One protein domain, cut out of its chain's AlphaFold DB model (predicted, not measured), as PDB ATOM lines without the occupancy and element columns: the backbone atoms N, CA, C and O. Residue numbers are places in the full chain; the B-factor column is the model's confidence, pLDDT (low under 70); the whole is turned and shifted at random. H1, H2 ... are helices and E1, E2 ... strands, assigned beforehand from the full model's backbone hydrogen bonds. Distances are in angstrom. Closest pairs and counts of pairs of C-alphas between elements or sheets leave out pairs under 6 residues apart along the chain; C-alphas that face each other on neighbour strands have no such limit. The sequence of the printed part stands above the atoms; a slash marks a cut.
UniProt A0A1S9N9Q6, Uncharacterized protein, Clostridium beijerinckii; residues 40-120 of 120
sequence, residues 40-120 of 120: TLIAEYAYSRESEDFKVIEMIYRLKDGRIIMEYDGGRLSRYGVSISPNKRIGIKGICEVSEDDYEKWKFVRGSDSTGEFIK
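Overview. This is residues 40 to 120 of the 120 residues of an uncharacterized protein of Clostridium beijerinckii (UniProt A0A1S9N9Q6). One twisted sheet of five antiparallel strands makes a wall, with the single helix H1 laid slantwise over one face and the other face bare. A long loop, residues 75 to 92, leads from E3 to the edge strand E4. The printed part has 81 residues, with E1, E2, E3, E4, H1 and E5 in that order along the chain; across the sheet the order is E4, E3, E2, E1, E5. The class is mixed, helices and strands. The whole is compact, with a radius of gyration of the C-alphas of 12.7 A and spans of 36 by 31 by 18 A.

Along the chain. E1, residues 40 to 48, begins at C-alpha 40 (-5.843, -30.493, -46.877), measures 23.9 A and bends by 56 degrees at residue 43. E2, residues 55 to 63, measures 25.5 A, and E3, residues 68 to 74, 19.5 A. E4 is residues 93 to 98, 15.6 A. H1, residues 100 to 111, measures 15.9 A. E5, residues 117 to 119, 6.7 A, ends at C-alpha 119 (-15.920, -26.258, -54.858).

Arrangement. E1 to E4 form a meander, each strand the antiparallel neighbour of the one before. Within hydrogen-bond range are N 58 and O 45, 2.8 A apart, across E2 and E1; N 71 and O 59, 2.8 A apart, across E3 and E2; and N 96 and O 70, 2.9 A apart, across E4 and E3. E5 is antiparallel to E1, with N 46 and O 117 2.9 A apart, within hydrogen-bond range. H1 is on the sheet at a height of 8.7 A, over E2 and E1 and only just over E3, where 3 of its C-alphas fall. On the local plane it runs slantwise to the strands, at 39 degrees to E1. Its closest C-alphas to E5 are Gly 111 and Phe 118, 6.0 A. In H1 every O i to N i+4 pair is within hydrogen-bond range.

Size, cuts and confidence. The C-alphas of Glu 50 and Asp 65 are farthest apart, 38.6 A. The printed part has no cut. The link from E3 to E4 is long, 18 residues. The mean pLDDT of the printed part is 76.2, and residues 50 to 53 and 76 to 92 are under 70.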
ATOM      1  N   THR A  40      -5.700 -30.887 -45.469       86.69
ATOM      2  CA  THR A  40      -5.843 -30.493 -46.877       86.69
ATOM      3  C   THR A  40      -7.318 -30.268 -47.151       86.69
ATOM      4  O   THR A  40      -8.107 -31.180 -46.920       86.69
ATOM      5  N   LEU A  41      -7.703 -29.071 -47.599       88.00
ATOM      6  CA  LEU A  41      -9.072 -28.810 -48.053       88.00
ATOM      7  C   LEU A  41      -9.323 -29.640 -49.316       88.00
ATOM      8  O   LEU A  41      -8.512 -29.589 -50.239       88.00
ATOM      9  N   ILE A  42     -10.396 -30.429 -49.323       91.12
ATOM     10  CA  ILE A  42     -10.748 -31.308 -50.450       91.12
ATOM     11  C   ILE A  42     -12.118 -31.008 -51.053       91.12
ATOM     12  O   ILE A  42     -12.432 -31.541 -52.110       91.12
ATOM     13  N   ALA A  43     -12.954 -30.243 -50.350       86.81
ATOM     14  CA  ALA A  43     -14.208 -29.721 -50.869       86.81
ATOM     15  C   ALA A  43     -14.758 -28.640 -49.934       86.81
ATOM     16  O   ALA A  43     -14.525 -28.672 -48.723       86.81
ATOM     17  N   GLU A  44     -15.539 -27.728 -50.489       89.69
ATOM     18  CA  GLU A  44     -16.230 -26.666 -49.772       89.69
ATOM     19  C   GLU A  44     -17.635 -26.479 -50.344       89.69
ATOM     20  O   GLU A  44     -17.852 -26.586 -51.551       89.69
ATOM     21  N   TYR A  45     -18.591 -26.207 -49.463       85.06
ATOM     22  CA  TYR A  45     -19.925 -25.760 -49.818       85.06
ATOM     23  C   TYR A  45     -20.274 -24.506 -49.026       85.06
ATOM     24  O   TYR A  45     -20.195 -24.502 -47.794       85.06
ATOM     25  N   ALA A  46     -20.714 -23.465 -49.723       86.00
ATOM     26  CA  ALA A  46     -21.147 -22.221 -49.113       86.00
ATOM     27  C   ALA A  46     -22.521 -21.808 -49.646       86.00
ATOM     28  O   ALA A  46     -22.770 -21.771 -50.845       86.00
ATOM     29  N   TYR A  47     -23.423 -21.463 -48.735       83.94
ATOM     30  CA  TYR A  47     -24.714 -20.874 -49.045       83.94
ATOM     31  C   TYR A  47     -25.036 -19.781 -48.037       83.94
ATOM     32  O   TYR A  47     -25.018 -20.010 -46.828       83.94
ATOM     33  N   SER A  48     -25.403 -18.605 -48.518       81.75
ATOM     34  CA  SER A  48     -25.944 -17.536 -47.688       81.75
ATOM     35  C   SER A  48     -27.173 -16.939 -48.359       81.75
ATOM     36  O   SER A  48     -27.252 -16.825 -49.581       81.75
ATOM     37  N   ARG A  49     -28.166 -16.576 -47.548       75.31
ATOM     38  CA  ARG A  49     -29.209 -15.635 -47.971       75.31
ATOM     39  C   ARG A  49     -28.804 -14.225 -47.562       75.31
ATOM     40  O   ARG A  49     -27.928 -14.047 -46.724       75.31
ATOM     41  N   GLU A  50     -29.504 -13.233 -48.108       68.06
ATOM     42  CA  GLU A  50     -29.297 -11.806 -47.813       68.06
ATOM     43  C   GLU A  50     -29.346 -11.468 -46.308       68.06
ATOM     44  O   GLU A  50     -28.782 -10.465 -45.880       68.06
ATOM     45  N   SER A  51     -29.967 -12.318 -45.482       65.88
ATOM     46  CA  SER A  51     -29.897 -12.240 -44.021       65.88
ATOM     47  C   SER A  51     -28.765 -13.111 -43.460       65.88
ATOM     48  O   SER A  51     -28.795 -14.335 -43.625       65.88
ATOM     49  N   GLU A  52     -27.859 -12.523 -42.671       61.09
ATOM     50  CA  GLU A  52     -26.805 -13.246 -41.928       61.09
ATOM     51  C   GLU A  52     -27.349 -14.354 -41.001       61.09
ATOM     52  O   GLU A  52     -26.637 -15.292 -40.633       61.09
ATOM     53  N   ASP A  53     -28.640 -14.288 -40.662       67.00
ATOM     54  CA  ASP A  53     -29.341 -15.302 -39.876       67.00
ATOM     55  C   ASP A  53     -29.408 -16.673 -40.573       67.00
ATOM     56  O   ASP A  53     -29.512 -17.699 -39.888       67.00
ATOM     57  N   PHE A  54     -29.289 -16.718 -41.908       71.25
ATOM     58  CA  PHE A  54     -29.273 -17.948 -42.703       71.25
ATOM     59  C   PHE A  54     -28.014 -18.033 -43.578       71.25
ATOM     60  O   PHE A  54     -28.018 -17.689 -44.760       71.25
ATOM     61  N   LYS A  55     -26.942 -18.560 -42.983       81.88
ATOM     62  CA  LYS A  55     -25.731 -19.009 -43.683       81.88
ATOM     63  C   LYS A  55     -25.460 -20.487 -43.416       81.88
ATOM     64  O   LYS A  55     -25.830 -21.005 -42.363       81.88
ATOM     65  N   VAL A  56     -24.821 -21.158 -44.356       82.38
ATOM     66  CA  VAL A  56     -24.346 -22.536 -44.260       82.38
ATOM     67  C   VAL A  56     -22.992 -22.578 -44.947       82.38
ATOM     68  O   VAL A  56     -22.913 -22.371 -46.149       82.38
ATOM     69  N   ILE A  57     -21.941 -22.840 -44.185       84.00
ATOM     70  CA  ILE A  57     -20.596 -23.068 -44.700       84.00
ATOM     71  C   ILE A  57     -20.168 -24.444 -44.210       84.00
ATOM     72  O   ILE A  57     -20.269 -24.737 -43.019       84.00
ATOM     73  N   GLU A  58     -19.728 -25.292 -45.126       84.81
ATOM     74  CA  GLU A  58     -19.299 -26.663 -44.874       84.81
ATOM     75  C   GLU A  58     -17.965 -26.871 -45.596       84.81
ATOM     76  O   GLU A  58     -17.901 -26.833 -46.821       84.81
ATOM     77  N   MET A  59     -16.890 -27.081 -44.845       87.06
ATOM     78  CA  MET A  59     -15.545 -27.295 -45.375       87.06
ATOM     79  C   MET A  59     -15.086 -28.704 -45.022       87.06
ATOM     80  O   MET A  59     -15.057 -29.084 -43.850       87.06
ATOM     81  N   ILE A  60     -14.698 -29.481 -46.029       86.88
ATOM     82  CA  ILE A  60     -14.200 -30.841 -45.853       86.88
ATOM     83  C   ILE A  60     -12.691 -30.856 -45.976       86.88
ATOM     84  O   ILE A  60     -12.123 -30.437 -46.985       86.88
ATOM     85  N   TYR A  61     -12.039 -31.437 -44.976       88.31
ATOM     86  CA  TYR A  61     -10.604 -31.635 -44.987       88.31
ATOM     87  C   TYR A  61     -10.232 -33.106 -44.902       88.31
ATOM     88  O   TYR A  61     -10.845 -33.878 -44.166       88.31
ATOM     89  N   ARG A  62      -9.139 -33.461 -45.576       90.88
ATOM     90  CA  ARG A  62      -8.421 -34.714 -45.358       90.88
ATOM     91  C   ARG A  62      -7.227 -34.464 -44.443       90.88
ATOM     92  O   ARG A  62      -6.392 -33.600 -44.712       90.88
ATOM     93  N   LEU A  63      -7.163 -35.209 -43.349       88.94
ATOM     94  CA  LEU A  63      -6.026 -35.217 -42.437       88.94
ATOM     95  C   LEU A  63      -4.894 -36.080 -43.007       88.94
ATOM     96  O   LEU A  63      -5.117 -36.954 -43.844       88.94
ATOM     97  N   LYS A  64      -3.668 -35.870 -42.514       85.69
ATOM     98  CA  LYS A  64      -2.488 -36.664 -42.911       85.69
ATOM     99  C   LYS A  64      -2.670 -38.170 -42.757       85.69
ATOM    100  O   LYS A  64      -2.079 -38.927 -43.517       85.69
ATOM    101  N   ASP A  65      -3.455 -38.596 -41.776       84.75
ATOM    102  CA  ASP A  65      -3.708 -40.011 -41.519       84.75
ATOM    103  C   ASP A  65      -4.906 -40.573 -42.294       84.75
ATOM    104  O   ASP A  65      -5.401 -41.649 -41.978       84.75
ATOM    105  N   GLY A  66      -5.372 -39.851 -43.316       86.25
ATOM    106  CA  GLY A  66      -6.422 -40.295 -44.228       86.25
ATOM    107  C   GLY A  66      -7.841 -40.048 -43.728       86.25
ATOM    108  O   GLY A  66      -8.773 -40.139 -44.521       86.25
ATOM    109  N   ARG A  67      -8.027 -39.675 -42.457       86.25
ATOM    110  CA  ARG A  67      -9.354 -39.336 -41.927       86.25
ATOM    111  C   ARG A  67      -9.918 -38.087 -42.580       86.25
ATOM    112  O   ARG A  67      -9.185 -37.139 -42.872       86.25
ATOM    113  N   ILE A  68     -11.237 -38.070 -42.725       87.44
ATOM    114  CA  ILE A  68     -11.979 -36.927 -43.239       87.44
ATOM    115  C   ILE A  68     -12.661 -36.218 -42.076       87.44
ATOM    116  O   ILE A  68     -13.282 -36.841 -41.217       87.44
ATOM    117  N   ILE A  69     -12.534 -34.898 -42.045       85.75
ATOM    118  CA  ILE A  69     -13.243 -34.047 -41.095       85.75
ATOM    119  C   ILE A  69     -14.065 -33.006 -41.846       85.75
ATOM    120  O   ILE A  69     -13.652 -32.521 -42.898       85.75
ATOM    121  N   MET A  70     -15.205 -32.639 -41.277       84.06
ATOM    122  CA  MET A  70     -16.040 -31.536 -41.729       84.06
ATOM    123  C   MET A  70     -16.016 -30.444 -40.672       84.06
ATOM    124  O   MET A  70     -16.372 -30.677 -39.517       84.06
ATOM    125  N   GLU A  71     -15.605 -29.251 -41.074       86.56
ATOM    126  CA  GLU A  71     -15.817 -28.018 -40.328       86.56
ATOM    127  C   GLU A  71     -17.077 -27.352 -40.874       86.56
ATOM    128  O   GLU A  71     -17.225 -27.202 -42.084       86.56
ATOM    129  N   TYR A  72     -18.004 -26.987 -39.998       84.69
ATOM    130  CA  TYR A  72     -19.258 -26.360 -40.397       84.69
ATOM    131  C   TYR A  72     -19.484 -25.070 -39.607       84.69
ATOM    132  O   TYR A  72     -19.190 -24.991 -38.411       84.69
ATOM    133  N   ASP A  73     -20.012 -24.054 -40.285       82.69
ATOM    134  CA  ASP A  73     -20.339 -22.737 -39.737       82.69
ATOM    135  C   ASP A  73     -21.691 -22.285 -40.307       82.69
ATOM    136  O   ASP A  73     -21.843 -21.979 -41.489       82.69
ATOM    137  N   GLY A  74     -22.707 -22.307 -39.455       79.38
ATOM    138  CA  GLY A  74     -24.080 -21.977 -39.784       79.38
ATOM    139  C   GLY A  74     -24.530 -20.631 -39.219       79.38
ATOM    140  O   GLY A  74     -23.930 -20.059 -38.316       79.38
ATOM    141  N   GLY A  75     -25.633 -20.112 -39.748       75.12
ATOM    142  CA  GLY A  75     -26.405 -19.028 -39.143       75.12
ATOM    143  C   GLY A  75     -27.352 -19.560 -38.067       75.12
ATOM    144  O   GLY A  75     -27.587 -20.770 -37.974       75.12
ATOM    145  N   ARG A  76     -27.947 -18.665 -37.271       68.06
ATOM    146  CA  ARG A  76     -28.899 -19.029 -36.199       68.06
ATOM    147  C   ARG A  76     -30.098 -19.831 -36.714       68.06
ATOM    148  O   ARG A  76     -30.603 -20.685 -35.995       68.06
ATOM    149  N   LEU A  77     -30.528 -19.563 -37.945       67.44
ATOM    150  CA  LEU A  77     -31.665 -20.212 -38.601       67.44
ATOM    151  C   LEU A  77     -31.243 -21.321 -39.579       67.44
ATOM    152  O   LEU A  77     -32.086 -21.887 -40.270       67.44
ATOM    153  N   SER A  78     -29.949 -21.635 -39.658       64.88
ATOM    154  CA  SER A  78     -29.428 -22.683 -40.540       64.88
ATOM    155  C   SER A  78     -29.704 -24.092 -40.006       64.88
ATOM    156  O   SER A  78     -30.002 -24.273 -38.825       64.88
ATOM    157  N   ARG A  79     -29.508 -25.121 -40.842       62.59
ATOM    158  CA  ARG A  79     -29.595 -26.541 -40.432       62.59
ATOM    159  C   ARG A  79     -28.689 -26.883 -39.234       62.59
ATOM    160  O   ARG A  79     -28.999 -27.808 -38.497       62.59
ATOM    161  N   TYR A  80     -27.609 -26.127 -39.031       56.72
ATOM    162  CA  TYR A  80     -26.697 -26.255 -37.887       56.72
ATOM    163  C   TYR A  80     -27.115 -25.395 -36.680       56.72
ATOM    164  O   TYR A  80     -26.762 -25.690 -35.544       56.72
ATOM    165  N   GLY A  81     -27.905 -24.340 -36.894       46.34
ATOM    166  CA  GLY A  81     -28.525 -23.555 -35.821       46.34
ATOM    167  C   GLY A  81     -29.801 -24.187 -35.254       46.34
ATOM    168  O   GLY A  81     -30.144 -23.957 -34.092       46.34
ATOM    169  N   VAL A  82     -30.475 -25.030 -36.041       46.41
ATOM    170  CA  VAL A  82     -31.702 -25.728 -35.655       46.41
ATOM    171  C   VAL A  82     -31.369 -27.163 -35.239       46.41
ATOM    172  O   VAL A  82     -30.830 -27.949 -36.008       46.41
ATOM    173  N   SER A  83     -31.680 -27.500 -33.987       45.16
ATOM    174  CA  SER A  83     -31.512 -28.835 -33.396       45.16
ATOM    175  C   SER A  83     -31.983 -29.953 -34.344       45.16
ATOM    176  O   SER A  83     -33.161 -30.036 -34.679       45.16
ATOM    177  N   ILE A  84     -31.058 -30.830 -34.753       47.34
ATOM    178  CA  ILE A  84     -31.323 -31.953 -35.676       47.34
ATOM    179  C   ILE A  84     -32.119 -33.077 -34.971       47.34
ATOM    180  O   ILE A  84     -32.765 -33.893 -35.620       47.34
ATOM    181  N   SER A  85     -32.104 -33.123 -33.630       34.72
ATOM    182  CA  SER A  85     -32.945 -34.006 -32.800       34.72
ATOM    183  C   SER A  85     -33.049 -33.474 -31.355       34.72
ATOM    184  O   SER A  85     -32.123 -32.769 -30.933       34.72
ATOM    185  N   PRO A  86     -34.075 -33.860 -30.557       37.47
ATOM    186  CA  PRO A  86     -34.320 -33.331 -29.203       37.47
ATOM    187  C   PRO A  86     -33.101 -33.353 -28.268       37.47
ATOM    188  O   PRO A  86     -32.980 -32.502 -27.390       37.47
ATOM    189  N   ASN A  87     -32.173 -34.292 -28.494       35.62
ATOM    190  CA  ASN A  87     -31.006 -34.536 -27.646       35.62
ATOM    191  C   ASN A  87     -29.653 -34.353 -28.359       35.62
ATOM    192  O   ASN A  87     -28.616 -34.607 -27.753       35.62
ATOM    193  N   LYS A  88     -29.620 -33.923 -29.630       41.16
ATOM    194  CA  LYS A  88     -28.364 -33.761 -30.385       41.16
ATOM    195  C   LYS A  88     -28.282 -32.350 -30.954       41.16
ATOM    196  O   LYS A  88     -28.921 -32.014 -31.950       41.16
ATOM    197  N   ARG A  89     -27.500 -31.510 -30.274       46.91
ATOM    198  CA  ARG A  89     -27.131 -30.168 -30.726       46.91
ATOM    199  C   ARG A  89     -25.764 -30.258 -31.393       46.91
ATOM    200  O   ARG A  89     -24.741 -30.207 -30.720       46.91
ATOM    201  N   ILE A  90     -25.756 -30.428 -32.708       54.38
ATOM    202  CA  ILE A  90     -24.603 -30.037 -33.518       54.38
ATOM    203  C   ILE A  90     -24.703 -28.510 -33.513       54.38
ATOM    204  O   ILE A  90     -25.693 -27.996 -34.008       54.38
ATOM    205  N   GLY A  91     -23.852 -27.809 -32.760       57.62
ATOM    206  CA  GLY A  91     -24.006 -26.363 -32.546       57.62
ATOM    207  C   GLY A  91     -24.008 -25.551 -33.848       57.62
ATOM    208  O   GLY A  91     -23.788 -26.089 -34.921       57.62
ATOM    209  N   ILE A  92     -24.174 -24.231 -33.745       69.75
ATOM    210  CA  ILE A  92     -24.133 -23.313 -34.900       69.75
ATOM    211  C   ILE A  92     -22.814 -23.454 -35.682       69.75
ATOM    212  O   ILE A  92     -22.792 -23.306 -36.896       69.75
ATOM    213  N   LYS A  93     -21.720 -23.787 -34.991       80.56
ATOM    214  CA  LYS A  93     -20.389 -24.005 -35.552       80.56
ATOM    215  C   LYS A  93     -19.725 -25.204 -34.884       80.56
ATOM    216  O   LYS A  93     -19.957 -25.447 -33.697       80.56
ATOM    217  N   GLY A  94     -18.888 -25.930 -35.614       78.88
ATOM    218  CA  GLY A  94     -18.093 -27.009 -35.041       78.88
ATOM    219  C   GLY A  94     -17.319 -27.816 -36.069       78.88
ATOM    220  O   GLY A  94     -17.241 -27.461 -37.241       78.88
ATOM    221  N   ILE A  95     -16.712 -28.896 -35.584       81.94
ATOM    222  CA  ILE A  95     -15.921 -29.829 -36.383       81.94
ATOM    223  C   ILE A  95     -16.356 -31.243 -36.006       81.94
ATOM    224  O   ILE A  95     -16.463 -31.559 -34.818       81.94
ATOM    225  N   CYS A  96     -16.588 -32.095 -36.997       79.88
ATOM    226  CA  CYS A  96     -16.847 -33.516 -36.799       79.88
ATOM    227  C   CYS A  96     -16.009 -34.375 -37.750       79.88
ATOM    228  O   CYS A  96     -15.552 -33.918 -38.794       79.88
ATOM    229  N   GLU A  97     -15.785 -35.627 -37.363       80.69
ATOM    230  CA  GLU A  97     -15.204 -36.640 -38.245       80.69
ATOM    231  C   GLU A  97     -16.301 -37.224 -39.143       80.69
ATOM    232  O   GLU A  97     -17.440 -37.397 -38.700       80.69
ATOM    233  N   VAL A  98     -15.961 -37.494 -40.402       80.44
ATOM    234  CA  VAL A  98     -16.882 -37.973 -41.436       80.44
ATOM    235  C   VAL A  98     -16.292 -39.230 -42.069       80.44
ATOM    236  O   VAL A  98     -15.091 -39.301 -42.325       80.44
ATOM    237  N   SER A  99     -17.132 -40.239 -42.299       83.31
ATOM    238  CA  SER A  99     -16.725 -41.445 -43.024       83.31
ATOM    239  C   SER A  99     -16.579 -41.157 -44.526       83.31
ATOM    240  O   SER A  99     -17.174 -40.210 -45.035       83.31
ATOM    241  N   GLU A 100     -15.822 -41.976 -45.264       86.56
ATOM    242  CA  GLU A 100     -15.707 -41.815 -46.727       86.56
ATOM    243  C   GLU A 100     -17.085 -41.926 -47.414       86.56
ATOM    244  O   GLU A 100     -17.406 -41.128 -48.291       86.56
ATOM    245  N   ASP A 101     -17.943 -42.842 -46.951       82.81
ATOM    246  CA  ASP A 101     -19.307 -43.017 -47.468       82.81
ATOM    247  C   ASP A 101     -20.182 -41.779 -47.233       82.81
ATOM    248  O   ASP A 101     -20.951 -41.370 -48.106       82.81
ATOM    249  N   ASP A 102     -20.092 -41.176 -46.046       82.19
ATOM    250  CA  ASP A 102     -20.844 -39.961 -45.729       82.19
ATOM    251  C   ASP A 102     -20.296 -38.749 -46.486       82.19
ATOM    252  O   ASP A 102     -21.076 -37.893 -46.903       82.19
ATOM    253  N   TYR A 103     -18.982 -38.703 -46.730       85.50
ATOM    254  CA  TYR A 103     -18.362 -37.699 -47.586       85.50
ATOM    255  C   TYR A 103     -18.852 -37.806 -49.034       85.50
ATOM    256  O   TYR A 103     -19.258 -36.796 -49.603       85.50
ATOM    257  N   GLU A 104     -18.890 -39.003 -49.626       86.75
ATOM    258  CA  GLU A 104     -19.373 -39.173 -51.001       86.75
ATOM    259  C   GLU A 104     -20.869 -38.850 -51.134       86.75
ATOM    260  O   GLU A 104     -21.272 -38.177 -52.087       86.75
ATOM    261  N   LYS A 105     -21.695 -39.213 -50.141       83.69
ATOM    262  CA  LYS A 105     -23.102 -38.776 -50.086       83.69
ATOM    263  C   LYS A 105     -23.216 -37.258 -49.987       83.69
ATOM    264  O   LYS A 105     -23.995 -36.657 -50.723       83.69
ATOM    265  N   TRP A 106     -22.457 -36.636 -49.086       85.50
ATOM    266  CA  TRP A 106     -22.445 -35.186 -48.911       85.50
ATOM    267  C   TRP A 106     -22.034 -34.477 -50.205       85.50
ATOM    268  O   TRP A 106     -22.733 -33.575 -50.656       85.50
ATOM    269  N   LYS A 107     -20.965 -34.947 -50.852       86.56
ATOM    270  CA  LYS A 107     -20.447 -34.426 -52.118       86.56
ATOM    271  C   LYS A 107     -21.449 -34.578 -53.259       86.56
ATOM    272  O   LYS A 107     -21.611 -33.648 -54.041       86.56
ATOM    273  N   PHE A 108     -22.154 -35.704 -53.340       83.69
ATOM    274  CA  PHE A 108     -23.227 -35.894 -54.316       83.69
ATOM    275  C   PHE A 108     -24.391 -34.919 -54.088       83.69
ATOM    276  O   PHE A 108     -24.855 -34.273 -55.029       83.69
ATOM    277  N   VAL A 109     -24.839 -34.780 -52.834       82.50
ATOM    278  CA  VAL A 109     -25.935 -33.874 -52.464       82.50
ATOM    279  C   VAL A 109     -25.558 -32.421 -52.743       82.50
ATOM    280  O   VAL A 109     -26.323 -31.727 -53.403       82.50
ATOM    281  N   ARG A 110     -24.386 -31.963 -52.284       83.06
ATOM    282  CA  ARG A 110     -23.933 -30.572 -52.448       83.06
ATOM    283  C   ARG A 110     -23.519 -30.234 -53.871       83.06
ATOM    284  O   ARG A 110     -23.834 -29.147 -54.331       83.06
ATOM    285  N   GLY A 111     -22.914 -31.165 -54.603       82.12
ATOM    286  CA  GLY A 111     -22.613 -30.971 -56.023       82.12
ATOM    287  C   GLY A 111     -23.858 -30.895 -56.916       82.12
ATOM    288  O   GLY A 111     -23.772 -30.382 -58.026       82.12
ATOM    289  N   SER A 112     -25.006 -31.384 -56.437       83.88
ATOM    290  CA  SER A 112     -26.300 -31.280 -57.130       83.88
ATOM    291  C   SER A 112     -27.156 -30.108 -56.630       83.88
ATOM    292  O   SER A 112     -28.239 -29.868 -57.163       83.88
ATOM    293  N   ASP A 113     -26.710 -29.408 -55.585       79.06
ATOM    294  CA  ASP A 113     -27.442 -28.315 -54.958       79.06
ATOM    295  C   ASP A 113     -27.178 -27.016 -55.726       79.06
ATOM    296  O   ASP A 113     -26.069 -26.491 -55.717       79.06
ATOM    297  N   SER A 114     -28.200 -26.484 -56.399       82.19
ATOM    298  CA  SER A 114     -28.092 -25.225 -57.146       82.19
ATOM    299  C   SER A 114     -28.244 -23.984 -56.265       82.19
ATOM    300  O   SER A 114     -28.265 -22.871 -56.787       82.19
ATOM    301  N   THR A 115     -28.479 -24.154 -54.959       80.69
ATOM    302  CA  THR A 115     -28.738 -23.020 -54.063       80.69
ATOM    303  C   THR A 115     -27.459 -22.342 -53.601       80.69
ATOM    304  O   THR A 115     -27.479 -21.128 -53.421       80.69
ATOM    305  N   GLY A 116     -26.371 -23.092 -53.437       81.19
ATOM    306  CA  GLY A 116     -25.077 -22.589 -52.985       81.19
ATOM    307  C   GLY A 116     -23.950 -22.833 -53.980       81.19
ATOM    308  O   GLY A 116     -24.143 -23.357 -55.075       81.19
ATOM    309  N   GLU A 117     -22.752 -22.448 -53.568       83.25
ATOM    310  CA  GLU A 117     -21.517 -22.641 -54.311       83.25
ATOM    311  C   GLU A 117     -20.795 -23.881 -53.780       83.25
ATOM    312  O   GLU A 117     -20.546 -23.999 -52.580       83.25
ATOM    313  N   PHE A 118     -20.470 -24.812 -54.678       86.19
ATOM    314  CA  PHE A 118     -19.724 -26.029 -54.366       86.19
ATOM    315  C   PHE A 118     -18.380 -26.031 -55.099       86.19
ATOM    316  O   PHE A 118     -18.334 -25.920 -56.325       86.19
ATOM    317  N   ILE A 119     -17.293 -26.199 -54.348       85.25
ATOM    318  CA  ILE A 119     -15.920 -26.258 -54.858       85.25
ATOM    319  C   ILE A 119     -15.306 -27.594 -54.430       85.25
ATOM    320  O   ILE A 119     -15.472 -28.021 -53.288       85.25
ATOM    321  N   LYS A 120     -14.604 -28.261 -55.349       82.44
ATOM    322  CA  LYS A 120     -13.935 -29.551 -55.144       82.44
ATOM    323  C   LYS A 120     -12.437 -29.420 -55.382       82.44
ATOM    324  O   LYS A 120     -12.074 -28.712 -56.345       82.44
TER     325      LYS A 120